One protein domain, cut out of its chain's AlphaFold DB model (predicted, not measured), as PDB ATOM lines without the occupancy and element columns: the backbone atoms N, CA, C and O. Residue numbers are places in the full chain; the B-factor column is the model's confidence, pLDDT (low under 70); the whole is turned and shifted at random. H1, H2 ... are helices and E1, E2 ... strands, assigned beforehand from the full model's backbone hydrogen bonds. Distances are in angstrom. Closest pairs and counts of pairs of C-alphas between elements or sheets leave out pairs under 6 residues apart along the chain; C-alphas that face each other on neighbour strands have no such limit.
ATOM      1  N   GLU A  35       6.508  30.303 -21.094       68.75
ATOM      2  CA  GLU A  35       6.376  31.669 -21.575       68.75
ATOM      3  C   GLU A  35       5.262  31.700 -22.634       68.75
ATOM      4  O   GLU A  35       5.269  30.916 -23.586       68.75
ATOM      5  N   LEU A  36       4.271  32.574 -22.441       75.56
ATOM      6  CA  LEU A  36       3.118  32.711 -23.329       75.56
ATOM      7  C   LEU A  36       3.577  33.192 -24.711       75.56
ATOM      8  O   LEU A  36       3.721  34.386 -24.967       75.56
ATOM      9  N   THR A  37       3.822  32.246 -25.615       86.50
ATOM     10  CA  THR A  37       4.223  32.549 -26.992       86.50
ATOM     11  C   THR A  37       3.011  32.885 -27.872       86.50
ATOM     12  O   THR A  37       1.903  32.380 -27.644       86.50
ATOM     13  N   PRO A  38       3.195  33.689 -28.938       87.62
ATOM     14  CA  PRO A  38       2.167  33.929 -29.952       87.62
ATOM     15  C   PRO A  38       1.552  32.648 -30.530       87.62
ATOM     16  O   PRO A  38       0.371  32.626 -30.877       87.62
ATOM     17  N   GLU A  39       2.345  31.586 -30.666       89.00
ATOM     18  CA  GLU A  39       1.907  30.276 -31.143       89.00
ATOM     19  C   GLU A  39       0.921  29.622 -30.171       89.00
ATOM     20  O   GLU A  39      -0.134  29.159 -30.607       89.00
ATOM     21  N   ILE A  40       1.216  29.655 -28.866       88.94
ATOM     22  CA  ILE A  40       0.321  29.141 -27.820       88.94
ATOM     23  C   ILE A  40      -0.997  29.921 -27.837       88.94
ATOM     24  O   ILE A  40      -2.071  29.328 -27.906       88.94
ATOM     25  N   ILE A  41      -0.943  31.255 -27.872       90.50
ATOM     26  CA  ILE A  41      -2.152  32.097 -27.883       90.50
ATOM     27  C   ILE A  41      -3.018  31.809 -29.119       90.50
ATOM     28  O   ILE A  41      -4.248  31.743 -29.026       90.50
ATOM     29  N   LYS A  42      -2.398  31.607 -30.289       90.94
ATOM     30  CA  LYS A  42      -3.116  31.223 -31.516       90.94
ATOM     31  C   LYS A  42      -3.798  29.864 -31.384       90.94
ATOM     32  O   LYS A  42      -4.903  29.715 -31.904       90.94
ATOM     33  N   ASP A  43      -3.181  28.909 -30.693       91.06
ATOM     34  CA  ASP A  43      -3.786  27.603 -30.420       91.06
ATOM     35  C   ASP A  43      -5.039  27.740 -29.538       91.06
ATOM     36  O   ASP A  43      -6.117  27.273 -29.912       91.06
ATOM     37  N   PHE A  44      -4.959  28.521 -28.452       93.12
ATOM     38  CA  PHE A  44      -6.132  28.875 -27.639       93.12
ATOM     39  C   PHE A  44      -7.235  29.546 -28.464       93.12
ATOM     40  O   PHE A  44      -8.405  29.163 -28.373       93.12
ATOM     41  N   CYS A  45      -6.876  30.519 -29.310       93.25
ATOM     42  CA  CYS A  45      -7.833  31.175 -30.200       93.25
ATOM     43  C   CYS A  45      -8.506  30.169 -31.139       93.25
ATOM     44  O   CYS A  45      -9.719  30.232 -31.319       93.25
ATOM     45  N   SER A  46      -7.743  29.242 -31.718       91.50
ATOM     46  CA  SER A  46      -8.243  28.227 -32.648       91.50
ATOM     47  C   SER A  46      -9.240  27.275 -31.983       91.50
ATOM     48  O   SER A  46     -10.326  27.042 -32.516       91.50
ATOM     49  N   ARG A  47      -8.909  26.763 -30.793       89.94
ATOM     50  CA  ARG A  47      -9.736  25.771 -30.092       89.94
ATOM     51  C   ARG A  47     -11.021  26.345 -29.510       89.94
ATOM     52  O   ARG A  47     -12.059  25.691 -29.541       89.94
ATOM     53  N   LEU A  48     -10.982  27.585 -29.028       93.06
ATOM     54  CA  LEU A  48     -12.143  28.227 -28.400       93.06
ATOM     55  C   LEU A  48     -13.052  28.959 -29.397       93.06
ATOM     56  O   LEU A  48     -14.189  29.299 -29.061       93.06
ATOM     57  N   SER A  49     -12.583  29.204 -30.624       94.50
ATOM     58  CA  SER A  49     -13.334  29.966 -31.626       94.50
ATOM     59  C   SER A  49     -14.070  29.083 -32.615       94.50
ATOM     60  O   SER A  49     -13.498  28.210 -33.257       94.50
ATOM     61  N   GLY A  50     -15.331  29.418 -32.864       91.94
ATOM     62  CA  GLY A  50     -16.118  28.848 -33.945       91.94
ATOM     63  C   GLY A  50     -17.344  28.093 -33.463       91.94
ATOM     64  O   GLY A  50     -17.912  28.377 -32.406       91.94
ATOM     65  N   ILE A  51     -17.778  27.167 -34.312       89.88
ATOM     66  CA  ILE A  51     -18.975  26.352 -34.139       89.88
ATOM     67  C   ILE A  51     -18.557  24.894 -34.354       89.88
ATOM     68  O   ILE A  51     -17.749  24.607 -35.240       89.88
ATOM     69  N   LEU A  52     -19.065  24.000 -33.516       86.62
ATOM     70  CA  LEU A  52     -18.933  22.555 -33.656       86.62
ATOM     71  C   LEU A  52     -19.853  22.029 -34.771       86.62
ATOM     72  O   LEU A  52     -20.824  22.697 -35.131       86.62
ATOM     73  N   PRO A  53     -19.624  20.806 -35.281       82.38
ATOM     74  CA  PRO A  53     -20.543  20.159 -36.222       82.38
ATOM     75  C   PRO A  53     -21.985  20.037 -35.703       82.38
ATOM     76  O   PRO A  53     -22.917  19.992 -36.495       82.38
ATOM     77  N   SER A  54     -22.175  20.032 -34.380       81.75
ATOM     78  CA  SER A  54     -23.480  20.044 -33.704       81.75
ATOM     79  C   SER A  54     -24.187  21.410 -33.701       81.75
ATOM     80  O   SER A  54     -25.162  21.584 -32.976       81.75
ATOM     81  N   GLU A  55     -23.676  22.395 -34.448       82.44
ATOM     82  CA  GLU A  55     -24.149  23.791 -34.501       82.44
ATOM     83  C   GLU A  55     -24.033  24.572 -33.181       82.44
ATOM     84  O   GLU A  55     -24.487  25.710 -33.060       82.44
ATOM     85  N   GLN A  56     -23.365  23.995 -32.186       86.12
ATOM     86  CA  GLN A  56     -23.096  24.645 -30.911       86.12
ATOM     87  C   GLN A  56     -21.764  25.402 -30.937       86.12
ATOM     88  O   GLN A  56     -20.817  24.998 -31.605       86.12
ATOM     89  N   SER A  57     -21.644  26.474 -30.151       90.19
ATOM     90  CA  SER A  57     -20.359  27.158 -29.938       90.19
ATOM     91  C   SER A  57     -19.266  26.193 -29.453       90.19
ATOM     92  O   SER A  57     -19.533  25.356 -28.584       90.19
ATOM     93  N   LYS A  58     -18.036  26.365 -29.966       91.44
ATOM     94  CA  LYS A  58     -16.833  25.634 -29.514       91.44
ATOM     95  C   LYS A  58     -16.420  25.945 -28.076       91.44
ATOM     96  O   LYS A  58     -15.732  25.138 -27.464       91.44
ATOM     97  N   ALA A  59     -16.862  27.074 -27.531       91.88
ATOM     98  CA  ALA A  59     -16.647  27.438 -26.138       91.88
ATOM     99  C   ALA A  59     -17.974  27.520 -25.376       91.88
ATOM    100  O   ALA A  59     -18.964  28.078 -25.870       91.88
ATOM    101  N   ILE A  60     -17.970  26.995 -24.154       91.38
ATOM    102  CA  ILE A  60     -18.905  27.358 -23.094       91.38
ATOM    103  C   ILE A  60     -18.432  28.699 -22.542       91.38
ATOM    104  O   ILE A  60     -17.257  28.856 -22.224       91.38
ATOM    105  N   ILE A  61     -19.341  29.664 -22.435       94.19
ATOM    106  CA  ILE A  61     -19.026  30.954 -21.828       94.19
ATOM    107  C   ILE A  61     -19.720  31.043 -20.484       94.19
ATOM    108  O   ILE A  61     -20.932  30.841 -20.398       94.19
ATOM    109  N   SER A  62     -18.971  31.426 -19.461       94.56
ATOM    110  CA  SER A  62     -19.538  31.933 -18.220       94.56
ATOM    111  C   SER A  62     -18.999  33.326 -17.912       94.56
ATOM    112  O   SER A  62     -17.974  33.746 -18.446       94.56
ATOM    113  N   TYR A  63     -19.733  34.098 -17.120       94.69
ATOM    114  CA  TYR A  63     -19.309  35.425 -16.706       94.69
ATOM    115  C   TYR A  63     -19.846  35.776 -15.324       94.69
ATOM    116  O   TYR A  63     -20.899  35.296 -14.896       94.69
ATOM    117  N   GLN A  64     -19.123  36.659 -14.654       92.19
ATOM    118  CA  GLN A  64     -19.461  37.177 -13.338       92.19
ATOM    119  C   GLN A  64     -19.064  38.647 -13.238       92.19
ATOM    120  O   GLN A  64     -18.170  39.118 -13.941       92.19
ATOM    121  N   SER A  65     -19.756  39.372 -12.368       89.81
ATOM    122  CA  SER A  65     -19.477  40.774 -12.073       89.81
ATOM    123  C   SER A  65     -19.586  40.958 -10.572       89.81
ATOM    124  O   SER A  65     -20.622  40.606 -10.009       89.81
ATOM    125  N   TYR A  66     -18.545  41.491  -9.948       87.12
ATOM    126  CA  TYR A  66     -18.468  41.681  -8.502       87.12
ATOM    127  C   TYR A  66     -17.563  42.866  -8.160       87.12
ATOM    128  O   TYR A  66     -16.916  43.439  -9.037       87.12
ATOM    129  N   LYS A  67     -17.528  43.238  -6.881       84.81
ATOM    130  CA  LYS A  67     -16.640  44.276  -6.349       84.81
ATOM    131  C   LYS A  67     -15.615  43.635  -5.433       84.81
ATOM    132  O   LYS A  67     -15.952  42.743  -4.655       84.81
ATOM    133  N   MET A  68     -14.369  44.062  -5.574       78.31
ATOM    134  CA  MET A  68     -13.271  43.661  -4.712       78.31
ATOM    135  C   MET A  68     -12.910  44.837  -3.811       78.31
ATOM    136  O   MET A  68     -12.593  45.913  -4.312       78.31
ATOM    137  N   ASN A  69     -12.949  44.618  -2.499       73.88
ATOM    138  CA  ASN A  69     -12.638  45.632  -1.497       73.88
ATOM    139  C   ASN A  69     -11.330  45.248  -0.792       73.88
ATOM    140  O   ASN A  69     -11.020  44.064  -0.667       73.88
ATOM    141  N   GLU A  70     -10.567  46.232  -0.306       60.25
ATOM    142  CA  GLU A  70      -9.305  45.985   0.423       60.25
ATOM    143  C   GLU A  70      -9.502  45.168   1.715       60.25
ATOM    144  O   GLU A  70      -8.584  44.494   2.179       60.25
ATOM    145  N   ASN A  71     -10.712  45.193   2.279       61.28
ATOM    146  CA  ASN A  71     -11.124  44.298   3.353       61.28
ATOM    147  C   ASN A  71     -11.788  43.079   2.701       61.28
ATOM    148  O   ASN A  71     -12.881  43.218   2.164       61.28
ATOM    149  N   GLU A  72     -11.114  41.928   2.733       56.38
ATOM    150  CA  GLU A  72     -11.361  40.659   2.010       56.38
ATOM    151  C   GLU A  72     -12.751  39.985   2.184       56.38
ATOM    152  O   GLU A  72     -12.887  38.771   2.015       56.38
ATOM    153  N   GLU A  73     -13.812  40.714   2.522       54.44
ATOM    154  CA  GLU A  73     -15.171  40.184   2.469       54.44
ATOM    155  C   GLU A  73     -15.606  40.056   1.006       54.44
ATOM    156  O   GLU A  73     -16.070  41.004   0.370       54.44
ATOM    157  N   TYR A  74     -15.447  38.845   0.465       53.56
ATOM    158  CA  TYR A  74     -16.079  38.430  -0.781       53.56
ATOM    159  C   TYR A  74     -17.570  38.779  -0.722       53.56
ATOM    160  O   TYR A  74     -18.324  38.229   0.083       53.56
ATOM    161  N   SER A  75     -17.999  39.723  -1.561       57.91
ATOM    162  CA  SER A  75     -19.416  40.072  -1.660       57.91
ATOM    163  C   SER A  75     -20.222  38.836  -2.080       57.91
ATOM    164  O   SER A  75     -19.797  38.100  -2.967       57.91
ATOM    165  N   ALA A  76     -21.416  38.630  -1.515       56.50
ATOM    166  CA  ALA A  76     -22.314  37.533  -1.911       56.50
ATOM    167  C   ALA A  76     -22.706  37.569  -3.408       56.50
ATOM    168  O   ALA A  76     -23.246  36.608  -3.952       56.50
ATOM    169  N   GLU A  77     -22.455  38.689  -4.091       59.91
ATOM    170  CA  GLU A  77     -22.658  38.824  -5.531       59.91
ATOM    171  C   GLU A  77     -21.575  38.119  -6.358       59.91
ATOM    172  O   GLU A  77     -21.870  37.723  -7.490       59.91
ATOM    173  N   ALA A  78     -20.383  37.899  -5.787       59.66
ATOM    174  CA  ALA A  78     -19.283  37.159  -6.405       59.66
ATOM    175  C   ALA A  78     -19.638  35.693  -6.702       59.66
ATOM    176  O   ALA A  78     -19.104  35.125  -7.647       59.66
ATOM    177  N   ASP A  79     -20.600  35.114  -5.976       60.53
ATOM    178  CA  ASP A  79     -21.035  33.727  -6.175       60.53
ATOM    179  C   ASP A  79     -21.979  33.548  -7.382       60.53
ATOM    180  O   ASP A  79     -22.302  32.423  -7.775       60.53
ATOM    181  N   ASN A  80     -22.449  34.637  -8.002       79.25
ATOM    182  CA  ASN A  80     -23.375  34.554  -9.130       79.25
ATOM    183  C   ASN A  80     -22.631  34.373 -10.459       79.25
ATOM    184  O   ASN A  80     -22.383  35.336 -11.191       79.25
ATOM    185  N   VAL A  81     -22.354  33.117 -10.805       84.69
ATOM    186  CA  VAL A  81     -21.821  32.739 -12.118       84.69
ATOM    187  C   VAL A  81     -22.966  32.573 -13.120       84.69
ATOM    188  O   VAL A  81     -23.863  31.749 -12.944       84.69
ATOM    189  N   TYR A  82     -22.933  33.350 -14.202       89.62
ATOM    190  CA  TYR A  82     -23.911  33.276 -15.286       89.62
ATOM    191  C   TYR A  82     -23.324  32.548 -16.483       89.62
ATOM    192  O   TYR A  82     -22.257  32.908 -16.966       89.62
ATOM    193  N   GLN A  83     -24.052  31.578 -17.024       90.00
ATOM    194  CA  GLN A  83     -23.663  30.895 -18.253       90.00
ATOM    195  C   GLN A  83     -24.348  31.530 -19.470       90.00
ATOM    196  O   GLN A  83     -25.539  31.847 -19.436       90.00
ATOM    197  N   LEU A  84     -23.601  31.701 -20.560       90.06
ATOM    198  CA  LEU A  84     -24.131  32.069 -21.869       90.06
ATOM    199  C   LEU A  84     -24.130  30.852 -22.789       90.06
ATOM    200  O   LEU A  84     -23.195  30.052 -22.803       90.06
ATOM    201  N   MET A  85     -25.160  30.776 -23.626       82.75
ATOM    202  CA  MET A  85     -25.271  29.795 -24.703       82.75
ATOM    203  C   MET A  85     -25.236  30.527 -26.048       82.75
ATOM    204  O   MET A  85     -26.265  30.643 -26.711       82.75
ATOM    205  N   PRO A  86     -24.081  31.104 -26.432       81.38
ATOM    206  CA  PRO A  86     -23.979  31.855 -27.672       81.38
ATOM    207  C   PRO A  86     -24.083  30.927 -28.884       81.38
ATOM    208  O   PRO A  86     -23.700  29.755 -28.831       81.38
ATOM    209  N   LYS A  87     -24.517  31.496 -30.012       84.38
ATOM    210  CA  LYS A  87     -24.478  30.830 -31.322       84.38
ATOM    211  C   LYS A  87     -23.033  30.538 -31.729       84.38
ATOM    212  O   LYS A  87     -22.725  29.466 -32.233       84.38
ATOM    213  N   LYS A  88     -22.142  31.512 -31.526       91.88
ATOM    214  CA  LYS A  88     -20.732  31.430 -31.922       91.88
ATOM    215  C   LYS A  88     -19.873  32.340 -31.056       91.88
ATOM    216  O   LYS A  88     -20.309  33.413 -30.644       91.88
ATOM    217  N   VAL A  89     -18.625  31.938 -30.862       93.81
ATOM    218  CA  VAL A  89     -17.591  32.738 -30.204       93.81
ATOM    219  C   VAL A  89     -16.396  32.858 -31.136       93.81
ATOM    220  O   VAL A  89     -16.093  31.925 -31.878       93.81
ATOM    221  N   VAL A  90     -15.749  34.019 -31.153       95.81
ATOM    222  CA  VAL A  90     -14.503  34.243 -31.890       95.81
ATOM    223  C   VAL A  90     -13.540  35.007 -30.997       95.81
ATOM    224  O   VAL A  90     -13.760  36.184 -30.723       95.81
ATOM    225  N   LEU A  91     -12.485  34.331 -30.565       95.56
ATOM    226  CA  LEU A  91     -11.294  34.910 -29.971       95.56
ATOM    227  C   LEU A  91     -10.246  35.081 -31.078       95.56
ATOM    228  O   LEU A  91     -10.014  34.181 -31.885       95.56
ATOM    229  N   SER A  92      -9.647  36.258 -31.185       93.38
ATOM    230  CA  SER A  92      -8.646  36.541 -32.214       93.38
ATOM    231  C   SER A  92      -7.507  37.361 -31.643       93.38
ATOM    232  O   SER A  92      -7.737  38.393 -31.014       93.38
ATOM    233  N   TYR A  93      -6.293  36.898 -31.905       92.12
ATOM    234  CA  TYR A  93      -5.049  37.530 -31.502       92.12
ATOM    235  C   TYR A  93      -4.446  38.324 -32.665       92.12
ATOM    236  O   TYR A  93      -4.359  37.803 -33.782       92.12
ATOM    237  N   ASP A  94      -4.044  39.570 -32.411       85.88
ATOM    238  CA  ASP A  94      -3.400  40.416 -33.415       85.88
ATOM    239  C   ASP A  94      -1.876  40.358 -33.264       85.88
ATOM    240  O   ASP A  94      -1.305  40.812 -32.281       85.88
ATOM    241  N   VAL A  95      -1.197  39.832 -34.281       82.94
ATOM    242  CA  VAL A  95       0.271  39.731 -34.287       82.94
ATOM    243  C   VAL A  95       0.936  41.110 -34.406       82.94
ATOM    244  O   VAL A  95       2.085  41.269 -34.001       82.94
ATOM    245  N   LEU A  96       0.246  42.114 -34.963       87.19
ATOM    246  CA  LEU A  96       0.764  43.485 -35.066       87.19
ATOM    247  C   LEU A  96       0.684  44.237 -33.734       87.19
ATOM    248  O   LEU A  96       1.470  45.156 -33.499       87.19
ATOM    249  N   HIS A  97      -0.252  43.840 -32.873       87.56
ATOM    250  CA  HIS A  97      -0.474  44.406 -31.550       87.56
ATOM    251  C   HIS A  97      -0.474  43.275 -30.517       87.56
ATOM    252  O   HIS A  97      -1.544  42.876 -30.057       87.56
ATOM    253  N   PRO A  98       0.716  42.751 -30.159       85.06
ATOM    254  CA  PRO A  98       0.848  41.511 -29.401       85.06
ATOM    255  C   PRO A  98       0.309  41.589 -27.972       85.06
ATOM    256  O   PRO A  98       0.144  40.549 -27.352       85.06
ATOM    257  N   ASP A  99       0.004  42.784 -27.475       88.75
ATOM    258  CA  ASP A  99      -0.570  43.000 -26.145       88.75
ATOM    259  C   ASP A  99      -2.108  42.956 -26.166       88.75
ATOM    260  O   ASP A  99      -2.755  43.087 -25.129       88.75
ATOM    261  N   LEU A 100      -2.721  42.809 -27.346       92.06
ATOM    262  CA  LEU A 100      -4.161  42.912 -27.536       92.06
ATOM    263  C   LEU A 100      -4.743  41.665 -28.203       92.06
ATOM    264  O   LEU A 100      -4.187  41.071 -29.129       92.06
ATOM    265  N   ALA A 101      -5.955  41.324 -27.785       93.19
ATOM    266  CA  ALA A 101      -6.805  40.372 -28.476       93.19
ATOM    267  C   ALA A 101      -8.234  40.912 -28.579       93.19
ATOM    268  O   ALA A 101      -8.598  41.948 -28.015       93.19
ATOM    269  N   THR A 102      -9.065  40.213 -29.341       95.06
ATOM    270  CA  THR A 102     -10.478  40.549 -29.507       95.06
ATOM    271  C   THR A 102     -11.346  39.337 -29.231       95.06
ATOM    272  O   THR A 102     -11.071  38.245 -29.723       95.06
ATOM    273  N   LEU A 103     -12.417  39.537 -28.465       97.00
ATOM    274  CA  LEU A 103     -13.460  38.545 -28.234       97.00
ATOM    275  C   LEU A 103     -14.765  39.036 -28.860       97.00
ATOM    276  O   LEU A 103     -15.248  40.125 -28.559       97.00
ATOM    277  N   SER A 104     -15.357  38.223 -29.727       96.75
ATOM    278  CA  SER A 104     -16.671  38.461 -30.320       96.75
ATOM    279  C   SER A 104     -17.631  37.344 -29.924       96.75
ATOM    280  O   SER A 104     -17.396  36.180 -30.245       96.75
ATOM    281  N   ILE A 105     -18.729  37.702 -29.261       95.75
ATOM    282  CA  ILE A 105     -19.797  36.779 -28.861       95.75
ATOM    283  C   ILE A 105     -21.015  37.037 -29.744       95.75
ATOM    284  O   ILE A 105     -21.565  38.140 -29.744       95.75
ATOM    285  N   TYR A 106     -21.430  36.020 -30.496       93.31
ATOM    286  CA  TYR A 106     -22.555  36.072 -31.422       93.31
ATOM    287  C   TYR A 106     -23.791  35.450 -30.773       93.31
ATOM    288  O   TYR A 106     -23.776  34.290 -30.353       93.31
ATOM    289  N   PHE A 107     -24.879  36.209 -30.748       90.31
ATOM    290  CA  PHE A 107     -26.182  35.788 -30.247       90.31
ATOM    291  C   PHE A 107     -27.082  35.469 -31.431       90.31
ATOM    292  O   PHE A 107     -27.112  36.232 -32.392       90.31
ATOM    293  N   GLY A 108     -27.793  34.340 -31.392       78.81
ATOM    294  CA  GLY A 108     -28.513  33.834 -32.566       78.81
ATOM    295  C   GLY A 108     -29.678  34.715 -33.013       78.81
ATOM    296  O   GLY A 108     -29.984  34.759 -34.198       78.81
ATOM    297  N   SER A 109     -30.276  35.459 -32.080       79.81
ATOM    298  CA  SER A 109     -31.388  36.369 -32.344       79.81
ATOM    299  C   SER A 109     -31.102  37.769 -31.817       79.81
ATOM    300  O   SER A 109     -30.410  37.970 -30.816       79.81
ATOM    301  N   HIS A 110     -31.704  38.767 -32.457       76.75
ATOM    302  CA  HIS A 110     -31.681  40.143 -31.981       76.75
ATOM    303  C   HIS A 110     -32.482  40.345 -30.677       76.75
ATOM    304  O   HIS A 110     -32.265  41.331 -29.968       76.75
ATOM    305  N   THR A 111     -33.390  39.418 -30.345       79.31
ATOM    306  CA  THR A 111     -34.200  39.442 -29.113       79.31
ATOM    307  C   THR A 111     -33.673  38.539 -28.004       79.31
ATOM    308  O   THR A 111     -34.317  38.451 -26.959       79.31
ATOM    309  N   ASP A 112     -32.504  37.922 -28.202       83.56
ATOM    310  CA  ASP A 112     -31.927  36.952 -27.276       83.56
ATOM    311  C   ASP A 112     -31.944  37.479 -25.817       83.56
ATOM    312  O   ASP A 112     -31.367  38.536 -25.519       83.56
ATOM    313  N   PRO A 113     -32.641  36.798 -24.886       85.06
ATOM    314  CA  PRO A 113     -32.735  37.251 -23.504       85.06
ATOM    315  C   PRO A 113     -31.380  37.198 -22.787       85.06
ATOM    316  O   PRO A 113     -31.116  38.056 -21.939       85.06
ATOM    317  N   ALA A 114     -30.500  36.257 -23.148       87.62
ATOM    318  CA  ALA A 114     -29.162  36.155 -22.580       87.62
ATOM    319  C   ALA A 114     -28.320  37.381 -22.954       87.62
ATOM    320  O   ALA A 114     -27.634  37.934 -22.091       87.62
ATOM    321  N   LEU A 115     -28.456  37.883 -24.189       90.75
ATOM    322  CA  LEU A 115     -27.826  39.137 -24.612       90.75
ATOM    323  C   LEU A 115     -28.274  40.311 -23.741       90.75
ATOM    324  O   LEU A 115     -27.437  41.092 -23.297       90.75
ATOM    325  N   ARG A 116     -29.581  40.458 -23.492       88.38
ATOM    326  CA  ARG A 116     -30.101  41.592 -22.706       88.38
ATOM    327  C   ARG A 116     -29.522  41.609 -21.294       88.38
ATOM    328  O   ARG A 116     -29.143  42.671 -20.803       88.38
ATOM    329  N   ILE A 117     -29.453  40.445 -20.647       90.69
ATOM    330  CA  ILE A 117     -28.919  40.317 -19.286       90.69
ATOM    331  C   ILE A 117     -27.412  40.585 -19.279       90.69
ATOM    332  O   ILE A 117     -26.953  41.397 -18.473       90.69
ATOM    333  N   PHE A 118     -26.672  39.958 -20.196       93.00
ATOM    334  CA  PHE A 118     -25.228  40.130 -20.335       93.00
ATOM    335  C   PHE A 118     -24.857  41.589 -20.597       93.00
ATOM    336  O   PHE A 118     -24.076  42.180 -19.856       93.00
ATOM    337  N   TRP A 119     -25.491  42.204 -21.599       92.88
ATOM    338  CA  TRP A 119     -25.235  43.586 -21.984       92.88
ATOM    339  C   TRP A 119     -25.574  44.567 -20.861       92.88
ATOM    340  O   TRP A 119     -24.823  45.504 -20.612       92.88
ATOM    341  N   ARG A 120     -26.676  44.349 -20.132       91.62
ATOM    342  CA  ARG A 120     -27.013  45.175 -18.964       91.62
ATOM    343  C   ARG A 120     -25.935  45.085 -17.884       91.62
ATOM    344  O   ARG A 120     -25.518  46.116 -17.377       91.62
ATOM    345  N   ARG A 121     -25.483  43.875 -17.536       91.19
ATOM    346  CA  ARG A 121     -24.437  43.683 -16.516       91.19
ATOM    347  C   ARG A 121     -23.118  44.335 -16.926       91.19
ATOM    348  O   ARG A 121     -22.500  44.998 -16.106       91.19
ATOM    349  N   LEU A 122     -22.742  44.208 -18.194       92.75
ATOM    350  CA  LEU A 122     -21.540  44.835 -18.734       92.75
ATOM    351  C   LEU A 122     -21.606  46.372 -18.680       92.75
ATOM    352  O   LEU A 122     -20.642  47.010 -18.273       92.75
ATOM    353  N   ASN A 123     -22.749  46.977 -19.024       91.44
ATOM    354  CA  ASN A 123     -22.927  48.429 -18.885       91.44
ATOM    355  C   ASN A 123     -22.884  48.877 -17.421       91.44
ATOM    356  O   ASN A 123     -22.227  49.868 -17.120       91.44
ATOM    357  N   ASN A 124     -23.530  48.137 -16.514       89.81
ATOM    358  CA  ASN A 124     -23.472  48.438 -15.084       89.81
ATOM    359  C   ASN A 124     -22.022  48.431 -14.577       89.81
ATOM    360  O   ASN A 124     -21.631  49.355 -13.874       89.81
ATOM    361  N   PHE A 125     -21.215  47.447 -14.988       90.75
ATOM    362  CA  PHE A 125     -19.785  47.404 -14.678       90.75
ATOM    363  C   PHE A 125     -19.051  48.674 -15.145       90.75
ATOM    364  O   PHE A 125     -18.350  49.296 -14.350       90.75
ATOM    365  N   TYR A 126     -19.246  49.112 -16.393       88.44
ATOM    366  CA  TYR A 126     -18.600  50.333 -16.897       88.44
ATOM    367  C   TYR A 126     -19.079  51.608 -16.188       88.44
ATOM    368  O   TYR A 126     -18.289  52.529 -15.957       88.44
ATOM    369  N   GLU A 127     -20.360  51.679 -15.818       87.62
ATOM    370  CA  GLU A 127     -20.890  52.782 -15.013       87.62
ATOM    371  C   GLU A 127     -20.264  52.822 -13.616       87.62
ATOM    372  O   GLU A 127     -19.937  53.902 -13.124       87.62
ATOM    373  N   GLU A 128     -20.094  51.668 -12.972       84.62
ATOM    374  CA  GLU A 128     -19.450  51.552 -11.661       84.62
ATOM    375  C   GLU A 128     -17.964  51.900 -11.730       84.62
ATOM    376  O   GLU A 128     -17.496  52.725 -10.948       84.62
ATOM    377  N   GLN A 129     -17.247  51.376 -12.725       83.75
ATOM    378  CA  GLN A 129     -15.847  51.720 -12.976       83.75
ATOM    379  C   GLN A 129     -15.661  53.234 -13.131       83.75
ATOM    380  O   GLN A 129     -14.740  53.814 -12.560       83.75
ATOM    381  N   SER A 130     -16.572  53.891 -13.852       80.44
ATOM    382  CA  SER A 130     -16.536  55.342 -14.054       80.44
ATOM    383  C   SER A 130     -16.806  56.133 -12.767       80.44
ATOM    384  O   SER A 130     -16.214  57.191 -12.569       80.44
ATOM    385  N   LYS A 131     -17.694  55.643 -11.891       80.00
ATOM    386  CA  LYS A 131     -18.035  56.297 -10.613       80.00
ATOM    387  C   LYS A 131     -16.916  56.162  -9.582       80.00
ATOM    388  O   LYS A 131     -16.591  57.148  -8.925       80.00
ATOM    389  N   ASN A 132     -16.293  54.989  -9.481       71.12
ATOM    390  CA  ASN A 132     -15.255  54.732  -8.477       71.12
ATOM    391  C   ASN A 132     -13.984  55.543  -8.768       71.12
ATOM    392  O   ASN A 132     -13.388  56.104  -7.853       71.12
ATOM    393  N   LEU A 133     -13.652  55.742 -10.051       68.69
ATOM    394  CA  LEU A 133     -12.589  56.664 -10.475       68.69
ATOM    395  C   LEU A 133     -12.834  58.125 -10.053       68.69
ATOM    396  O   LEU A 133     -11.879  58.890  -9.945       68.69
ATOM    397  N   ALA A 134     -14.091  58.528  -9.842       64.31
ATOM    398  CA  ALA A 134     -14.458  59.902  -9.503       64.31
ATOM    399  C   ALA A 134     -14.570  60.163  -7.990       64.31
ATOM    400  O   ALA A 134     -14.422  61.312  -7.574       64.31
ATOM    401  N   ASN A 135     -14.841  59.131  -7.182       61.22
ATOM    402  CA  ASN A 135     -15.255  59.284  -5.781       61.22
ATOM    403  C   ASN A 135     -14.237  58.786  -4.738       61.22
ATOM    404  O   ASN A 135     -14.551  58.835  -3.553       61.22
ATOM    405  N   GLU A 136     -13.047  58.318  -5.143       59.97
ATOM    406  CA  GLU A 136     -12.038  57.723  -4.236       59.97
ATOM    407  C   GLU A 136     -12.588  56.557  -3.378       59.97
ATOM    408  O   GLU A 136     -12.045  56.230  -2.324       59.97
ATOM    409  N   GLU A 137     -13.670  55.907  -3.822       63.00
ATOM    410  CA  GLU A 137     -14.152  54.661  -3.221       63.00
ATOM    411  C   GLU A 137     -13.210  53.515  -3.629       63.00
ATOM    412  O   GLU A 137     -12.927  53.324  -4.813       63.00
ATOM    413  N   PHE A 138     -12.728  52.749  -2.644       66.88
ATOM    414  CA  PHE A 138     -11.754  51.655  -2.815       66.88
ATOM    415  C   PHE A 138     -12.373  50.337  -3.310       66.88
ATOM    416  O   PHE A 138     -11.743  49.283  -3.231       66.88
ATOM    417  N   ASP A 139     -13.601  50.375  -3.823       75.75
ATOM    418  CA  ASP A 139     -14.236  49.205  -4.416       75.75
ATOM    419  C   ASP A 139     -13.727  49.072  -5.857       75.75
ATOM    420  O   ASP A 139     -13.971  49.932  -6.705       75.75
ATOM    421  N   ILE A 140     -13.012  47.997  -6.171       82.19
ATOM    422  CA  ILE A 140     -12.534  47.723  -7.528       82.19
ATOM    423  C   ILE A 140     -13.590  46.860  -8.226       82.19
ATOM    424  O   ILE A 140     -13.754  45.691  -7.860       82.19
ATOM    425  N   PRO A 141     -14.333  47.384  -9.220       87.38
ATOM    426  CA  PRO A 141     -15.278  46.569  -9.961       87.38
ATOM    427  C   PRO A 141     -14.515  45.591 -10.857       87.38
ATOM    428  O   PRO A 141     -13.550  45.948 -11.541       87.38
ATOM    429  N   VAL A 142     -14.973  44.345 -10.860       89.06
ATOM    430  CA  VAL A 142     -14.408  43.253 -11.646       89.06
ATOM    431  C   VAL A 142     -15.508  42.630 -12.491       89.06
ATOM    432  O   VAL A 142     -16.555  42.233 -11.982       89.06
ATOM    433  N   PHE A 143     -15.248  42.512 -13.787       93.06
ATOM    434  CA  PHE A 143     -16.043  41.765 -14.746       93.06
ATOM    435  C   PHE A 143     -15.175  40.670 -15.350       93.06
ATOM    436  O   PHE A 143     -14.215  40.948 -16.069       93.06
ATOM    437  N   MET A 144     -15.508  39.420 -15.054       94.50
ATOM    438  CA  MET A 144     -14.748  38.264 -15.514       94.50
ATOM    439  C   MET A 144     -15.574  37.469 -16.518       94.50
ATOM    440  O   MET A 144     -16.746  37.184 -16.275       94.50
ATOM    441  N   ILE A 145     -14.954  37.101 -17.634       96.56
ATOM    442  CA  ILE A 145     -15.509  36.217 -18.657       96.56
ATOM    443  C   ILE A 145     -14.605  34.995 -18.731       96.56
ATOM    444  O   ILE A 145     -13.411  35.120 -18.983       96.56
ATOM    445  N   ASN A 146     -15.179  33.818 -18.546       95.81
ATOM    446  CA  ASN A 146     -14.496  32.546 -18.679       95.81
ATOM    447  C   ASN A 146     -14.969  31.851 -19.961       95.81
ATOM    448  O   ASN A 146     -16.171  31.731 -20.216       95.81
ATOM    449  N   LEU A 147     -14.008  31.421 -20.773       95.12
ATOM    450  CA  LEU A 147     -14.208  30.576 -21.939       95.12
ATOM    451  C   LEU A 147     -13.646  29.200 -21.608       95.12
ATOM    452  O   LEU A 147     -12.447  29.071 -21.376       95.12
ATOM    453  N   LEU A 148     -14.496  28.184 -21.639       92.38
ATOM    454  CA  LEU A 148     -14.093  26.795 -21.476       92.38
ATOM    455  C   LEU A 148     -14.364  26.045 -22.769       92.38
ATOM    456  O   LEU A 148     -15.446  26.147 -23.350       92.38
ATOM    457  N   GLU A 149     -13.394  25.276 -23.224       90.81
ATOM    458  CA  GLU A 149     -13.549  24.482 -24.425       90.81
ATOM    459  C   GLU A 149     -14.659  23.430 -24.304       90.81
ATOM    460  O   GLU A 149     -14.744  22.679 -23.335       90.81
ATOM    461  N   ARG A 150     -15.494  23.344 -25.343       86.00
ATOM    462  CA  ARG A 150     -16.566  22.356 -25.452       86.00
ATOM    463  C   ARG A 150     -16.174  21.130 -26.263       86.00
ATOM    464  O   ARG A 150     -16.715  20.078 -25.979       86.00
ATOM    465  N   GLU A 151     -15.294  21.235 -27.256       79.12
ATOM    466  CA  GLU A 151     -15.023  20.153 -28.221       79.12
ATOM    467  C   GLU A 151     -14.660  18.828 -27.526       79.12
ATOM    468  O   GLU A 151     -15.341  17.821 -27.719       79.12
ATOM    469  N   ASN A 152     -13.702  18.859 -26.599       71.94
ATOM    470  CA  ASN A 152     -13.319  17.665 -25.841       71.94
ATOM    471  C   ASN A 152     -14.338  17.216 -24.792       71.94
ATOM    472  O   ASN A 152     -14.373  16.034 -24.463       71.94
ATOM    473  N   ILE A 153     -15.162  18.117 -24.256       68.81
ATOM    474  CA  ILE A 153     -16.160  17.784 -23.226       68.81
ATOM    475  C   ILE A 153     -17.449  17.243 -23.866       68.81
ATOM    476  O   ILE A 153     -18.097  16.354 -23.323       68.81
ATOM    477  N   GLY A 154     -17.834  17.808 -25.008       59.28
ATOM    478  CA  GLY A 154     -19.147  17.665 -25.624       59.28
ATOM    479  C   GLY A 154     -19.224  16.625 -26.736       59.28
ATOM    480  O   GLY A 154     -20.326  16.165 -27.025       59.28
ATOM    481  N   ASP A 155     -18.101  16.225 -27.345       64.75
ATOM    482  CA  ASP A 155     -18.100  15.107 -28.292       64.75
ATOM    483  C   ASP A 155     -17.834  13.780 -27.573       64.75
ATOM    484  O   ASP A 155     -16.700  13.318 -27.406       64.75
ATOM    485  N   ILE A 156     -18.934  13.178 -27.131       61.44
ATOM    486  CA  ILE A 156     -18.975  11.892 -26.438       61.44
ATOM    487  C   ILE A 156     -18.561  10.733 -27.379       61.44
ATOM    488  O   ILE A 156     -18.164   9.670 -26.904       61.44
ATOM    489  N   HIS A 157     -18.627  10.931 -28.702       58.88
ATOM    490  CA  HIS A 157     -18.404   9.890 -29.710       58.88
ATOM    491  C   HIS A 157     -17.044   9.974 -30.416       58.88
ATOM    492  O   HIS A 157     -16.700   9.048 -31.148       58.88
ATOM    493  N   SER A 158     -16.267  11.038 -30.200       63.97
ATOM    494  CA  SER A 158     -14.902  11.132 -30.728       63.97
ATOM    495  C   SER A 158     -13.989  10.053 -30.128       63.97
ATOM    496  O   SER A 158     -13.855   9.952 -28.905       63.97
ATOM    497  N   GLU A 159     -13.328   9.283 -31.001       58.72
ATOM    498  CA  GLU A 159     -12.289   8.302 -30.644       58.72
ATOM    499  C   GLU A 159     -10.980   8.976 -30.194       58.72
ATOM    500  O   GLU A 159     -10.194   8.386 -29.451       58.72
ATOM    501  N   GLU A 160     -10.753  10.231 -30.596       59.88
ATOM    502  CA  GLU A 160      -9.603  11.024 -30.167       59.88
ATOM    503  C   GLU A 160      -9.931  11.727 -28.844       59.88
ATOM    504  O   GLU A 160     -10.651  12.729 -28.792       59.88
ATOM    505  N   VAL A 161      -9.400  11.194 -27.741       60.53
ATOM    506  CA  VAL A 161      -9.451  11.868 -26.441       60.53
ATOM    507  C   VAL A 161      -8.190  12.700 -26.283       60.53
ATOM    508  O   VAL A 161      -7.139  12.192 -25.899       60.53
ATOM    509  N   ASN A 162      -8.292  13.995 -26.569       67.31
ATOM    510  CA  ASN A 162      -7.297  14.933 -26.081       67.31
ATOM    511  C   ASN A 162      -7.612  15.213 -24.593       67.31
ATOM    512  O   ASN A 162      -8.705  15.702 -24.294       67.31
ATOM    513  N   PRO A 163      -6.716  14.848 -23.653       67.00
ATOM    514  CA  PRO A 163      -6.964  15.022 -22.222       67.00
ATOM    515  C   PRO A 163      -6.954  16.496 -21.808       67.00
ATOM    516  O   PRO A 163      -7.460  16.837 -20.744       67.00
ATOM    517  N   ASP A 164      -6.390  17.365 -22.646       80.00
ATOM    518  CA  ASP A 164      -6.217  18.768 -22.328       80.00
ATOM    519  C   ASP A 164      -7.468  19.571 -22.701       80.00
ATOM    520  O   ASP A 164      -7.902  19.594 -23.863       80.00
ATOM    521  N   ILE A 165      -8.013  20.277 -21.713       86.44
ATOM    522  CA  ILE A 165      -9.089  21.256 -21.878       86.44
ATOM    523  C   ILE A 165      -8.497  22.656 -21.838       86.44
ATOM    524  O   ILE A 165      -7.732  23.003 -20.939       86.44
ATOM    525  N   TYR A 166      -8.873  23.474 -22.812       90.81
ATOM    526  CA  TYR A 166      -8.391  24.844 -22.894       90.81
ATOM    527  C   TYR A 166      -9.377  25.775 -22.190       90.81
ATOM    528  O   TYR A 166     -10.585  25.738 -22.437       90.81
ATOM    529  N   GLU A 167      -8.849  26.617 -21.310       92.56
ATOM    530  CA  GLU A 167      -9.603  27.602 -20.548       92.56
ATOM    531  C   GLU A 167      -8.965  28.987 -20.716       92.56
ATOM    532  O   GLU A 167      -7.744  29.138 -20.664       92.56
ATOM    533  N   VAL A 168      -9.790  30.012 -20.933       94.81
ATOM    534  CA  VAL A 168      -9.351  31.411 -20.999       94.81
ATOM    535  C   VAL A 168     -10.199  32.252 -20.064       94.81
ATOM    536  O   VAL A 168     -11.415  32.340 -20.224       94.81
ATOM    537  N   ASN A 169      -9.542  32.912 -19.115       94.94
ATOM    538  CA  ASN A 169     -10.162  33.845 -18.184       94.94
ATOM    539  C   ASN A 169      -9.796  35.269 -18.577       94.94
ATOM    540  O   ASN A 169      -8.630  35.636 -18.550       94.94
ATOM    541  N   ILE A 170     -10.793  36.069 -18.930       95.75
ATOM    542  CA  ILE A 170     -10.647  37.465 -19.333       95.75
ATOM    543  C   ILE A 170     -11.183  38.327 -18.202       95.75
ATOM    544  O   ILE A 170     -12.353  38.209 -17.833       95.75
ATOM    545  N   ILE A 171     -10.352  39.224 -17.692       93.94
ATOM    546  CA  ILE A 171     -10.707  40.165 -16.635       93.94
ATOM    547  C   ILE A 171     -10.795  41.562 -17.244       93.94
ATOM    548  O   ILE A 171      -9.894  41.992 -17.962       93.94
ATOM    549  N   ASN A 172     -11.886  42.270 -16.951       93.06
ATOM    550  CA  ASN A 172     -12.116  43.675 -17.291       93.06
ATOM    551  C   ASN A 172     -11.768  44.024 -18.753       93.06
ATOM    552  O   ASN A 172     -10.756  44.683 -19.003       93.06
ATOM    553  N   PRO A 173     -12.599  43.621 -19.736       93.81
ATOM    554  CA  PRO A 173     -12.398  44.010 -21.128       93.81
ATOM    555  C   PRO A 173     -12.228  45.529 -21.289       93.81
ATOM    556  O   PRO A 173     -12.943  46.317 -20.663       93.81
ATOM    557  N   LEU A 174     -11.314  45.954 -22.162       92.19
ATOM    558  CA  LEU A 174     -10.949  47.365 -22.328       92.19
ATOM    559  C   LEU A 174     -12.065  48.181 -22.981       92.19
ATOM    560  O   LEU A 174     -12.417  49.263 -22.520       92.19
ATOM    561  N   ILE A 175     -12.604  47.671 -24.087       92.75
ATOM    562  CA  ILE A 175     -13.632  48.350 -24.881       92.75
ATOM    563  C   ILE A 175     -14.677  47.321 -25.260       92.75
ATOM    564  O   ILE A 175     -14.332  46.292 -25.833       92.75
ATOM    565  N   CYS A 176     -15.947  47.633 -25.023       94.31
ATOM    566  CA  CYS A 176     -17.065  46.798 -25.441       94.31
ATOM    567  C   CYS A 176     -18.046  47.583 -26.302       94.31
ATOM    568  O   CYS A 176     -18.376  48.729 -26.005       94.31
ATOM    569  N   TYR A 177     -18.561  46.951 -27.352       93.62
ATOM    570  CA  TYR A 177     -19.625  47.528 -28.165       93.62
ATOM    571  C   TYR A 177     -20.543  46.454 -28.745       93.62
ATOM    572  O   TYR A 177     -20.135  45.328 -29.041       93.62
ATOM    573  N   LEU A 178     -21.806  46.835 -28.919       92.56
ATOM    574  CA  LEU A 178     -22.842  46.016 -29.526       92.56
ATOM    575  C   LEU A 178     -22.968  46.367 -31.009       92.56
ATOM    576  O   LEU A 178     -23.127  47.531 -31.376       92.56
ATOM    577  N   THR A 179     -22.920  45.360 -31.870       91.25
ATOM    578  CA  THR A 179     -23.118  45.504 -33.315       91.25
ATOM    579  C   THR A 179     -24.002  44.380 -33.852       91.25
ATOM    580  O   THR A 179     -24.398  43.487 -33.106       91.25
ATOM    581  N   ARG A 180     -24.344  44.417 -35.141       86.31
ATOM    582  CA  ARG A 180     -25.085  43.336 -35.805       86.31
ATOM    583  C   ARG A 180     -24.134  42.378 -36.513       86.31
ATOM    584  O   ARG A 180     -23.099  42.797 -37.025       86.31
ATOM    585  N   GLU A 181     -24.511  41.103 -36.571       84.50
ATOM    586  CA  GLU A 181     -23.807  40.074 -37.350       84.50
ATOM    587  C   GLU A 181     -23.833  40.421 -38.844       84.50
ATOM    588  O   GLU A 181     -22.815  40.330 -39.528       84.50
ATOM    589  N   LEU A 182     -24.990  40.890 -39.321       78.94
ATOM    590  CA  LEU A 182     -25.203  41.360 -40.683       78.94
ATOM    591  C   LEU A 182     -25.652  42.828 -40.684       78.94
ATOM    592  O   LEU A 182     -26.442  43.233 -39.824       78.94
ATOM    593  N   PRO A 183     -25.212  43.641 -41.662       72.44
ATOM    594  CA  PRO A 183     -25.759  44.979 -41.859       72.44
ATOM    595  C   PRO A 183     -27.283  44.929 -42.026       72.44
ATOM    596  O   PRO A 183     -27.799  44.048 -42.714       72.44
ATOM    597  N   THR A 184     -27.994  45.902 -41.452       67.44
ATOM    598  CA  THR A 184     -29.468  45.979 -41.471       67.44
ATOM    599  C   THR A 184     -30.055  45.813 -42.875       67.44
ATOM    600  O   THR A 184     -30.998  45.050 -43.057       67.44
ATOM    601  N   ASP A 185     -29.444  46.440 -43.881       66.50
ATOM    602  CA  ASP A 185     -29.909  46.395 -45.274       66.50
ATOM    603  C   ASP A 185     -29.792  45.002 -45.918       66.50
ATOM    604  O   ASP A 185     -30.458  44.718 -46.915       66.50
ATOM    605  N   ARG A 186     -28.915  44.141 -45.383       60.66
ATOM    606  CA  ARG A 186     -28.735  42.753 -45.830       60.66
ATOM    607  C   ARG A 186     -29.647  41.799 -45.067       60.66
ATOM    608  O   ARG A 186     -30.289  40.982 -45.710       60.66
ATOM    609  N   ALA A 187     -29.787  41.985 -43.753       58.03
ATOM    610  CA  ALA A 187     -30.715  41.208 -42.930       58.03
ATOM    611  C   ALA A 187     -32.160  41.292 -43.466       58.03
ATOM    612  O   ALA A 187     -32.825  40.277 -43.626       58.03
ATOM    613  N   ILE A 188     -32.617  42.487 -43.874       56.84
ATOM    614  CA  ILE A 188     -33.962  42.699 -44.452       56.84
ATOM    615  C   ILE A 188     -34.178  41.916 -45.763       56.84
ATOM    616  O   ILE A 188     -35.307  41.555 -46.082       56.84
ATOM    617  N   LYS A 189     -33.120  41.642 -46.541       52.84
ATOM    618  CA  LYS A 189     -33.228  40.897 -47.809       52.84
ATOM    619  C   LYS A 189     -33.314  39.384 -47.611       52.84
ATOM    620  O   LYS A 189     -33.848  38.709 -48.485       52.84
ATOM    621  N   GLU A 190     -32.805  38.868 -46.497       52.59
ATOM    622  CA  GLU A 190     -32.842  37.438 -46.161       52.59
ATOM    623  C   GLU A 190     -34.149  37.027 -45.458       52.59
ATOM    624  O   GLU A 190     -34.516  35.862 -45.509       52.59
ATOM    625  N   TYR A 191     -34.939  37.989 -44.955       53.41
ATOM    626  CA  TYR A 191     -36.310  37.808 -44.430       53.41
ATOM    627  C   TYR A 191     -37.351  37.290 -45.451       53.41
ATOM    628  O   TYR A 191     -38.536  37.200 -45.137       53.41
ATOM    629  N   LEU A 192     -36.958  36.974 -46.691       51.53
ATOM    630  CA  LEU A 192     -37.863  36.525 -47.759       51.53
ATOM    631  C   LEU A 192     -38.338  35.062 -47.619       51.53
ATOM    632  O   LEU A 192     -39.036  34.569 -48.503       51.53
ATOM    633  N   GLY A 193     -38.019  34.390 -46.511       52.00
ATOM    634  CA  GLY A 193     -38.555  33.075 -46.167       52.00
ATOM    635  C   GLY A 193     -38.519  32.831 -44.663       52.00
ATOM    636  O   GLY A 193     -37.592  32.189 -44.207       52.00
ATOM    637  N   ASP A 194     -39.497  33.380 -43.933       51.00
ATOM    638  CA  ASP A 194     -39.929  33.098 -42.541       51.00
ATOM    639  C   ASP A 194     -38.888  32.912 -41.404       51.00
ATOM    640  O   ASP A 194     -39.284  32.765 -40.248       51.00
ATOM    641  N   GLU A 195     -37.584  33.002 -41.658       54.56
ATOM    642  CA  GLU A 195     -36.522  32.910 -40.657       54.56
ATOM    643  C   GLU A 195     -35.837  34.271 -40.477       54.56
ATOM    644  O   GLU A 195     -35.370  34.901 -41.429       54.56
ATOM    645  N   GLU A 196     -35.778  34.755 -39.233       57.84
ATOM    646  CA  GLU A 196     -35.046  35.977 -38.907       57.84
ATOM    647  C   GLU A 196     -33.538  35.716 -39.004       57.84
ATOM    648  O   GLU A 196     -32.938  35.128 -38.102       57.84
ATOM    649  N   VAL A 197     -32.904  36.167 -40.088       59.59
ATOM    650  CA  VAL A 197     -31.454  36.019 -40.268       59.59
ATOM    651  C   VAL A 197     -30.721  37.269 -39.779       59.59
ATOM    652  O   VAL A 197     -31.010  38.397 -40.185       59.59
ATOM    653  N   GLY A 198     -29.733  37.064 -38.906       64.38
ATOM    654  CA  GLY A 198     -28.841  38.112 -38.411       64.38
ATOM    655  C   GLY A 198     -28.983  38.359 -36.913       64.38
ATOM    656  O   GLY A 198     -29.923  38.998 -36.440       64.38
ATOM    657  N   GLY A 199     -27.988  37.884 -36.170       83.62
ATOM    658  CA  GLY A 199     -27.873  38.085 -34.739       83.62
ATOM    659  C   GLY A 199     -27.276  39.429 -34.327       83.62
ATOM    660  O   GLY A 199     -26.831  40.244 -35.143       83.62
ATOM    661  N   ASN A 200     -27.203  39.632 -33.016       90.06
ATOM    662  CA  ASN A 200     -26.371  40.673 -32.421       90.06
ATOM    663  C   ASN A 200     -25.003  40.094 -32.049       90.06
ATOM    664  O   ASN A 200     -24.874  38.919 -31.710       90.06
ATOM    665  N   VAL A 201     -23.982  40.942 -32.077       93.50
ATOM    666  CA  VAL A 201     -22.609  40.588 -31.725       93.50
ATOM    667  C   VAL A 201     -22.108  41.575 -30.688       93.50
ATOM    668  O   VAL A 201     -22.080  42.779 -30.941       93.50
ATOM    669  N   VAL A 202     -21.687  41.066 -29.535       95.44
ATOM    670  CA  VAL A 202     -20.916  41.860 -28.576       95.44
ATOM    671  C   VAL A 202     -19.447  41.669 -28.904       95.44
ATOM    672  O   VAL A 202     -18.947  40.544 -28.877       95.44
ATOM    673  N   LYS A 203     -18.770  42.762 -29.248       96.38
ATOM    674  CA  LYS A 203     -17.338  42.777 -29.533       96.38
ATOM    675  C   LYS A 203     -16.596  43.455 -28.401       96.38
ATOM    676  O   LYS A 203     -17.022  44.504 -27.920       96.38
ATOM    677  N   MET A 204     -15.489  42.846 -28.010       96.81
ATOM    678  CA  MET A 204     -14.692  43.246 -26.866       96.81
ATOM    679  C   MET A 204     -13.220  43.287 -27.265       96.81
ATOM    680  O   MET A 204     -12.711  42.332 -27.850       96.81
ATOM    681  N   LEU A 205     -12.556  44.398 -26.966       95.88
ATOM    682  CA  LEU A 205     -11.103  44.514 -27.001       95.88
ATOM    683  C   LEU A 205     -10.568  44.121 -25.625       95.88
ATOM    684  O   LEU A 205     -11.070  44.617 -24.617       95.88
ATOM    685  N   ILE A 206      -9.570  43.247 -25.584       95.19
ATOM    686  CA  ILE A 206      -9.004  42.715 -24.342       95.19
ATOM    687  C   ILE A 206      -7.491  42.939 -24.332       95.19
ATOM    688  O   ILE A 206      -6.844  42.800 -25.372       95.19
ATOM    689  N   SER A 207      -6.955  43.316 -23.170       92.81
ATOM    690  CA  SER A 207      -5.510  43.344 -22.930       92.81
ATOM    691  C   SER A 207      -5.053  41.939 -22.587       92.81
ATOM    692  O   SER A 207      -5.707  41.293 -21.773       92.81
ATOM    693  N   LEU A 208      -3.943  41.462 -23.143       90.44
ATOM    694  CA  LEU A 208      -3.397  40.170 -22.733       90.44
ATOM    695  C   LEU A 208      -2.897  40.173 -21.283       90.44
ATOM    696  O   LEU A 208      -2.952  39.131 -20.642       90.44
ATOM    697  N   ASP A 209      -2.542  41.336 -20.728       89.88
ATOM    698  CA  ASP A 209      -2.168  41.477 -19.311       89.88
ATOM    699  C   ASP A 209      -3.308  41.121 -18.344       89.88
ATOM    700  O   ASP A 209      -3.075  40.854 -17.166       89.88
ATOM    701  N   THR A 210      -4.556  41.148 -18.817       89.12
ATOM    702  CA  THR A 210      -5.741  40.822 -18.014       89.12
ATOM    703  C   THR A 210      -6.378  39.500 -18.431       89.12
ATOM    704  O   THR A 210      -7.541  39.237 -18.112       89.12
ATOM    705  N   VAL A 211      -5.629  38.661 -19.150       91.75
ATOM    706  CA  VAL A 211      -6.093  37.372 -19.655       91.75
ATOM    707  C   VAL A 211      -5.199  36.253 -19.144       91.75
ATOM    708  O   VAL A 211      -3.993  36.259 -19.354       91.75
ATOM    709  N   ASN A 212      -5.814  35.240 -18.542       92.19
ATOM    710  CA  ASN A 212      -5.129  34.013 -18.158       92.19
ATOM    711  C   ASN A 212      -5.508  32.894 -19.127       92.19
ATOM    712  O   ASN A 212      -6.680  32.524 -19.225       92.19
ATOM    713  N   PHE A 213      -4.508  32.347 -19.814       91.25
ATOM    714  CA  PHE A 213      -4.632  31.159 -20.653       91.25
ATOM    715  C   PHE A 213      -4.212  29.942 -19.836       91.25
ATOM    716  O   PHE A 213      -3.104  29.901 -19.309       91.25
ATOM    717  N   ILE A 214      -5.100  28.963 -19.704       91.50
ATOM    718  CA  ILE A 214      -4.898  27.812 -18.832       91.50
ATOM    719  C   ILE A 214      -5.147  26.543 -19.633       91.50
ATOM    720  O   ILE A 214      -6.220  26.332 -20.197       91.50
ATOM    721  N   LYS A 215      -4.140  25.676 -19.654       88.88
ATOM    722  CA  LYS A 215      -4.258  24.322 -20.172       88.88
ATOM    723  C   LYS A 215      -4.551  23.388 -19.001       88.88
ATOM    724  O   LYS A 215      -3.709  23.201 -18.127       88.88
ATOM    725  N   ARG A 216      -5.760  22.840 -18.961       83.31
ATOM    726  CA  ARG A 216      -6.238  21.991 -17.870       83.31
ATOM    727  C   ARG A 216      -6.084  20.528 -18.216       83.31
ATOM    728  O   ARG A 216      -6.719  20.039 -19.144       83.31
ATOM    729  N   ASN A 217      -5.268  19.846 -17.428       79.19
ATOM    730  CA  ASN A 217      -5.088  18.395 -17.444       79.19
ATOM    731  C   ASN A 217      -5.613  17.733 -16.155       79.19
ATOM    732  O   ASN A 217      -5.522  16.519 -15.994       79.19
ATOM    733  N   ASP A 218      -6.146  18.533 -15.229       77.81
ATOM    734  CA  ASP A 218      -6.693  18.105 -13.942       77.81
ATOM    735  C   ASP A 218      -8.144  17.607 -14.050       77.81
ATOM    736  O   ASP A 218      -8.669  16.993 -13.120       77.81
ATOM    737  N   ILE A 219      -8.792  17.851 -15.189       74.81
ATOM    738  CA  ILE A 219     -10.142  17.380 -15.486       74.81
ATOM    739  C   ILE A 219     -10.051  16.021 -16.188       74.81
ATOM    740  O   ILE A 219      -9.546  15.916 -17.304       74.81
ATOM    741  N   ASP A 220     -10.601  14.979 -15.562       73.38
ATOM    742  CA  ASP A 220     -10.695  13.645 -16.163       73.38
ATOM    743  C   ASP A 220     -11.808  13.594 -17.227       73.38
ATOM    744  O   ASP A 220     -12.946  13.178 -16.979       73.38
ATOM    745  N   VAL A 221     -11.469  14.045 -18.438       75.88
ATOM    746  CA  VAL A 221     -12.358  14.038 -19.610       75.88
ATOM    747  C   VAL A 221     -12.858  12.627 -19.924       75.88
ATOM    748  O   VAL A 221     -14.028  12.454 -20.269       75.88
ATOM    749  N   CYS A 222     -12.005  11.611 -19.765       73.56
ATOM    750  CA  CYS A 222     -12.367  10.214 -19.999       73.56
ATOM    751  C   CYS A 222     -13.516   9.784 -19.080       73.56
ATOM    752  O   CYS A 222     -14.507   9.222 -19.550       73.56
ATOM    753  N   SER A 223     -13.418  10.090 -17.783       75.12
ATOM    754  CA  SER A 223     -14.470   9.782 -16.809       75.12
ATOM    755  C   SER A 223     -15.774  10.528 -17.105       75.12
ATOM    756  O   SER A 223     -16.860   9.961 -16.938       75.12
ATOM    757  N   ILE A 224     -15.693  11.788 -17.543       74.31
ATOM    758  CA  ILE A 224     -16.872  12.588 -17.910       74.31
ATOM    759  C   ILE A 224     -17.575  11.969 -19.123       74.31
ATOM    760  O   ILE A 224     -18.778  11.707 -19.060       74.31
ATOM    761  N   LYS A 225     -16.834  11.661 -20.195       74.75
ATOM    762  CA  LYS A 225     -17.391  11.023 -21.399       74.75
ATOM    763  C   LYS A 225     -18.001   9.657 -21.093       74.75
ATOM    764  O   LYS A 225     -19.105   9.373 -21.548       74.75
ATOM    765  N   ALA A 226     -17.327   8.833 -20.289       73.38
ATOM    766  CA  ALA A 226     -17.837   7.522 -19.888       73.38
ATOM    767  C   ALA A 226     -19.166   7.635 -19.122       73.38
ATOM    768  O   ALA A 226     -20.103   6.885 -19.387       73.38
ATOM    769  N   SER A 227     -19.272   8.609 -18.215       71.38
ATOM    770  CA  SER A 227     -20.499   8.861 -17.452       71.38
ATOM    771  C   SER A 227     -21.638   9.368 -18.344       71.38
ATOM    772  O   SER A 227     -22.776   8.926 -18.195       71.38
ATOM    773  N   ALA A 228     -21.337  10.245 -19.308       73.56
ATOM    774  CA  ALA A 228     -22.314  10.733 -20.280       73.56
ATOM    775  C   ALA A 228     -22.815   9.615 -21.218       73.56
ATOM    776  O   ALA A 228     -24.012   9.532 -21.489       73.56
ATOM    777  N   LEU A 229     -21.925   8.714 -21.659       75.31
ATOM    778  CA  LEU A 229     -22.299   7.519 -22.427       75.31
ATOM    779  C   LEU A 229     -23.251   6.619 -21.643       75.31
ATOM    780  O   LEU A 229     -24.272   6.209 -22.190       75.31
ATOM    781  N   LEU A 230     -22.929   6.344 -20.374       71.12
ATOM    782  CA  LEU A 230     -23.757   5.515 -19.498       71.12
ATOM    783  C   LEU A 230     -25.172   6.091 -19.347       71.12
ATOM    784  O   LEU A 230     -26.147   5.371 -19.556       71.12
ATOM    785  N   GLN A 231     -25.286   7.397 -19.087       70.88
ATOM    786  CA  GLN A 231     -26.583   8.077 -19.011       70.88
ATOM    787  C   GLN A 231     -27.374   7.967 -20.321       70.88
ATOM    788  O   GLN A 231     -28.551   7.610 -20.300       70.88
ATOM    789  N   ALA A 232     -26.729   8.196 -21.468       72.62
ATOM    790  CA  ALA A 232     -27.382   8.075 -22.771       72.62
ATOM    791  C   ALA A 232     -27.878   6.640 -23.052       72.62
ATOM    792  O   ALA A 232     -28.946   6.450 -23.644       72.62
ATOM    793  N   THR A 233     -27.137   5.611 -22.622       70.25
ATOM    794  CA  THR A 233     -27.593   4.214 -22.721       70.25
ATOM    795  C   THR A 233     -28.773   3.908 -21.807       70.25
ATOM    796  O   THR A 233     -29.710   3.244 -22.256       70.25
ATOM    797  N   ASP A 234     -28.775   4.420 -20.576       70.88
ATOM    798  CA  ASP A 234     -29.870   4.212 -19.622       70.88
ATOM    799  C   ASP A 234     -31.169   4.869 -20.114       70.88
ATOM    800  O   ASP A 234     -32.245   4.266 -20.060       70.88
ATOM    801  N   GLU A 235     -31.088   6.076 -20.681       69.50
ATOM    802  CA  GLU A 235     -32.233   6.763 -21.290       69.50
ATOM    803  C   GLU A 235     -32.816   5.982 -22.473       69.50
ATOM    804  O   GLU A 235     -34.038   5.831 -22.588       69.50
ATOM    805  N   LYS A 236     -31.949   5.437 -23.335       67.69
ATOM    806  CA  LYS A 236     -32.359   4.608 -24.475       67.69
ATOM    807  C   LYS A 236     -33.008   3.298 -24.025       67.69
ATOM    808  O   LYS A 236     -33.980   2.852 -24.635       67.69
ATOM    809  N   TYR A 237     -32.491   2.686 -22.963       66.12
ATOM    810  CA  TYR A 237     -33.054   1.466 -22.396       66.12
ATOM    811  C   TYR A 237     -34.454   1.721 -21.819       66.12
ATOM    812  O   TYR A 237     -35.406   1.041 -22.195       66.12
ATOM    813  N   ASN A 238     -34.612   2.777 -21.019       65.62
ATOM    814  CA  ASN A 238     -35.895   3.153 -20.417       65.62
ATOM    815  C   ASN A 238     -36.954   3.542 -21.459       65.62
ATOM    816  O   ASN A 238     -38.121   3.179 -21.325       65.62
ATOM    817  N   THR A 239     -36.566   4.249 -22.525       63.91
ATOM    818  CA  THR A 239     -37.491   4.586 -23.621       63.91
ATOM    819  C   THR A 239     -37.875   3.379 -24.468       63.91
ATOM    820  O   THR A 239     -38.995   3.348 -24.970       63.91
ATOM    821  N   THR A 240     -36.991   2.391 -24.623       61.38
ATOM    822  CA  THR A 240     -37.305   1.141 -25.335       61.38
ATOM    823  C   THR A 240     -38.257   0.279 -24.507       61.38
ATOM    824  O   THR A 240     -39.290  -0.139 -25.015       61.38
ATOM    825  N   GLN A 241     -37.984   0.126 -23.209       55.47
ATOM    826  CA  GLN A 241     -38.828  -0.636 -22.291       55.47
ATOM    827  C   GLN A 241     -40.230  -0.021 -22.140       55.47
ATOM    828  O   GLN A 241     -41.224  -0.725 -22.268       55.47
ATOM    829  N   ALA A 242     -40.330   1.307 -22.007       58.53
ATOM    830  CA  ALA A 242     -41.620   2.002 -21.990       58.53
ATOM    831  C   ALA A 242     -42.405   1.867 -23.309       58.53
ATOM    832  O   ALA A 242     -43.624   2.020 -23.322       58.53
ATOM    833  N   ARG A 243     -41.717   1.619 -24.430       53.91
ATOM    834  CA  ARG A 243     -42.343   1.384 -25.736       53.91
ATOM    835  C   ARG A 243     -42.874  -0.037 -25.861       53.91
ATOM    836  O   ARG A 243     -43.948  -0.213 -26.424       53.91
TER     837      ARG A 243
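Overview. This is residues 35 to 243 of the 248 residues of an uncharacterized protein of Pseudobutyrivibrio ruminis (UniProt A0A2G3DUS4). Two twisted sheets, E2-E1-E5-E6-E9 and E3-E4-E8-E7, lie partly face to face with their strands crossed, and H1 and H2 fill two open sides between them. H4 and its loop sit out beyond the ends of E7 and E8, and H5 leaves the body as an arm whose residues 233 to 243 stick out. The printed part has 209 residues, running H1 E1 E2 E3 E4 H2 E5 H3 E6 E7 H4 E8 E9 H5; both sheets are antiparallel and the class is mixed, helices and strands. It is only just compact, close to loose, with a radius of gyration of the C-alphas of 19.9 A and spans of 66 by 49 by 40 A.

Along the chain. Find C-alpha 59 at (-16.647, 27.438, -26.138); from there E1, residues 59 to 68, runs 27.1 A. Its sheet also holds E2, residues 82 to 84, E5, residues 140 to 149 and 28.8 A long, E6, residues 165 to 171, and E9, residues 211 to 216. The second sheet holds E3, residues 88 to 93, E4, residues 100 to 107, E8, residues 200 to 207, and E7, residues 175 to 180. H1 is residues 38 to 48, H3 residues 151 to 154 and H4 residues 184 to 190. Find C-alpha 113 at (-32.735, 37.251, -23.504), where H2, residues 113 to 135, begins its 33.2 A. H5, residues 221 to 243, runs 33.1 A to C-alpha 243 at (-42.343, 1.384, -25.736).

Arrangement. Look first at E1 and E5, with N 62 and O 146 2.9 A apart, within hydrogen-bond range. The sheets form a sandwich, two sheets face to face, their strands at 67 degrees. H2 is on the first sheet at a height of 9.3 A, over E2, E1 and E5; the closest C-alphas of H2 and E5 are those of Gln 129 and Pro 141, 6.0 A. H1, on the same face, has a height of 9.7 A and runs across the strands, at 76 degrees to E9 on the local plane. Both helices are also on one face of the second sheet, H1 at 5.8 A and H2 at 11.3 A, two layers with each sheet. In the hairpin E3 and E4, N 90 and O 104 are 2.9 A apart. H3 only grazes the first sheet and touches H5 at Ile 153 and Val 221, their closest C-alphas, 6.4 A. H4 is not on either sheet. Every O i to N i+4 pair is within hydrogen-bond range in H1 and H5, but 18 of 19 in H2 and 2 of 3 in H4; H3 is too short for one.

Size, cuts and confidence. The C-alphas of Glu 136 and Arg 243, the two farthest apart, are 67.5 A apart. The printed part has no cut, and the link E1 to E2, residues 69 to 81, is long. The mean pLDDT of the printed part is 80.5; look for values under 70 at residue 35 and residues 70 to 79, 133 to 138, 153 to 163, 184 to 198 and 235 to 243.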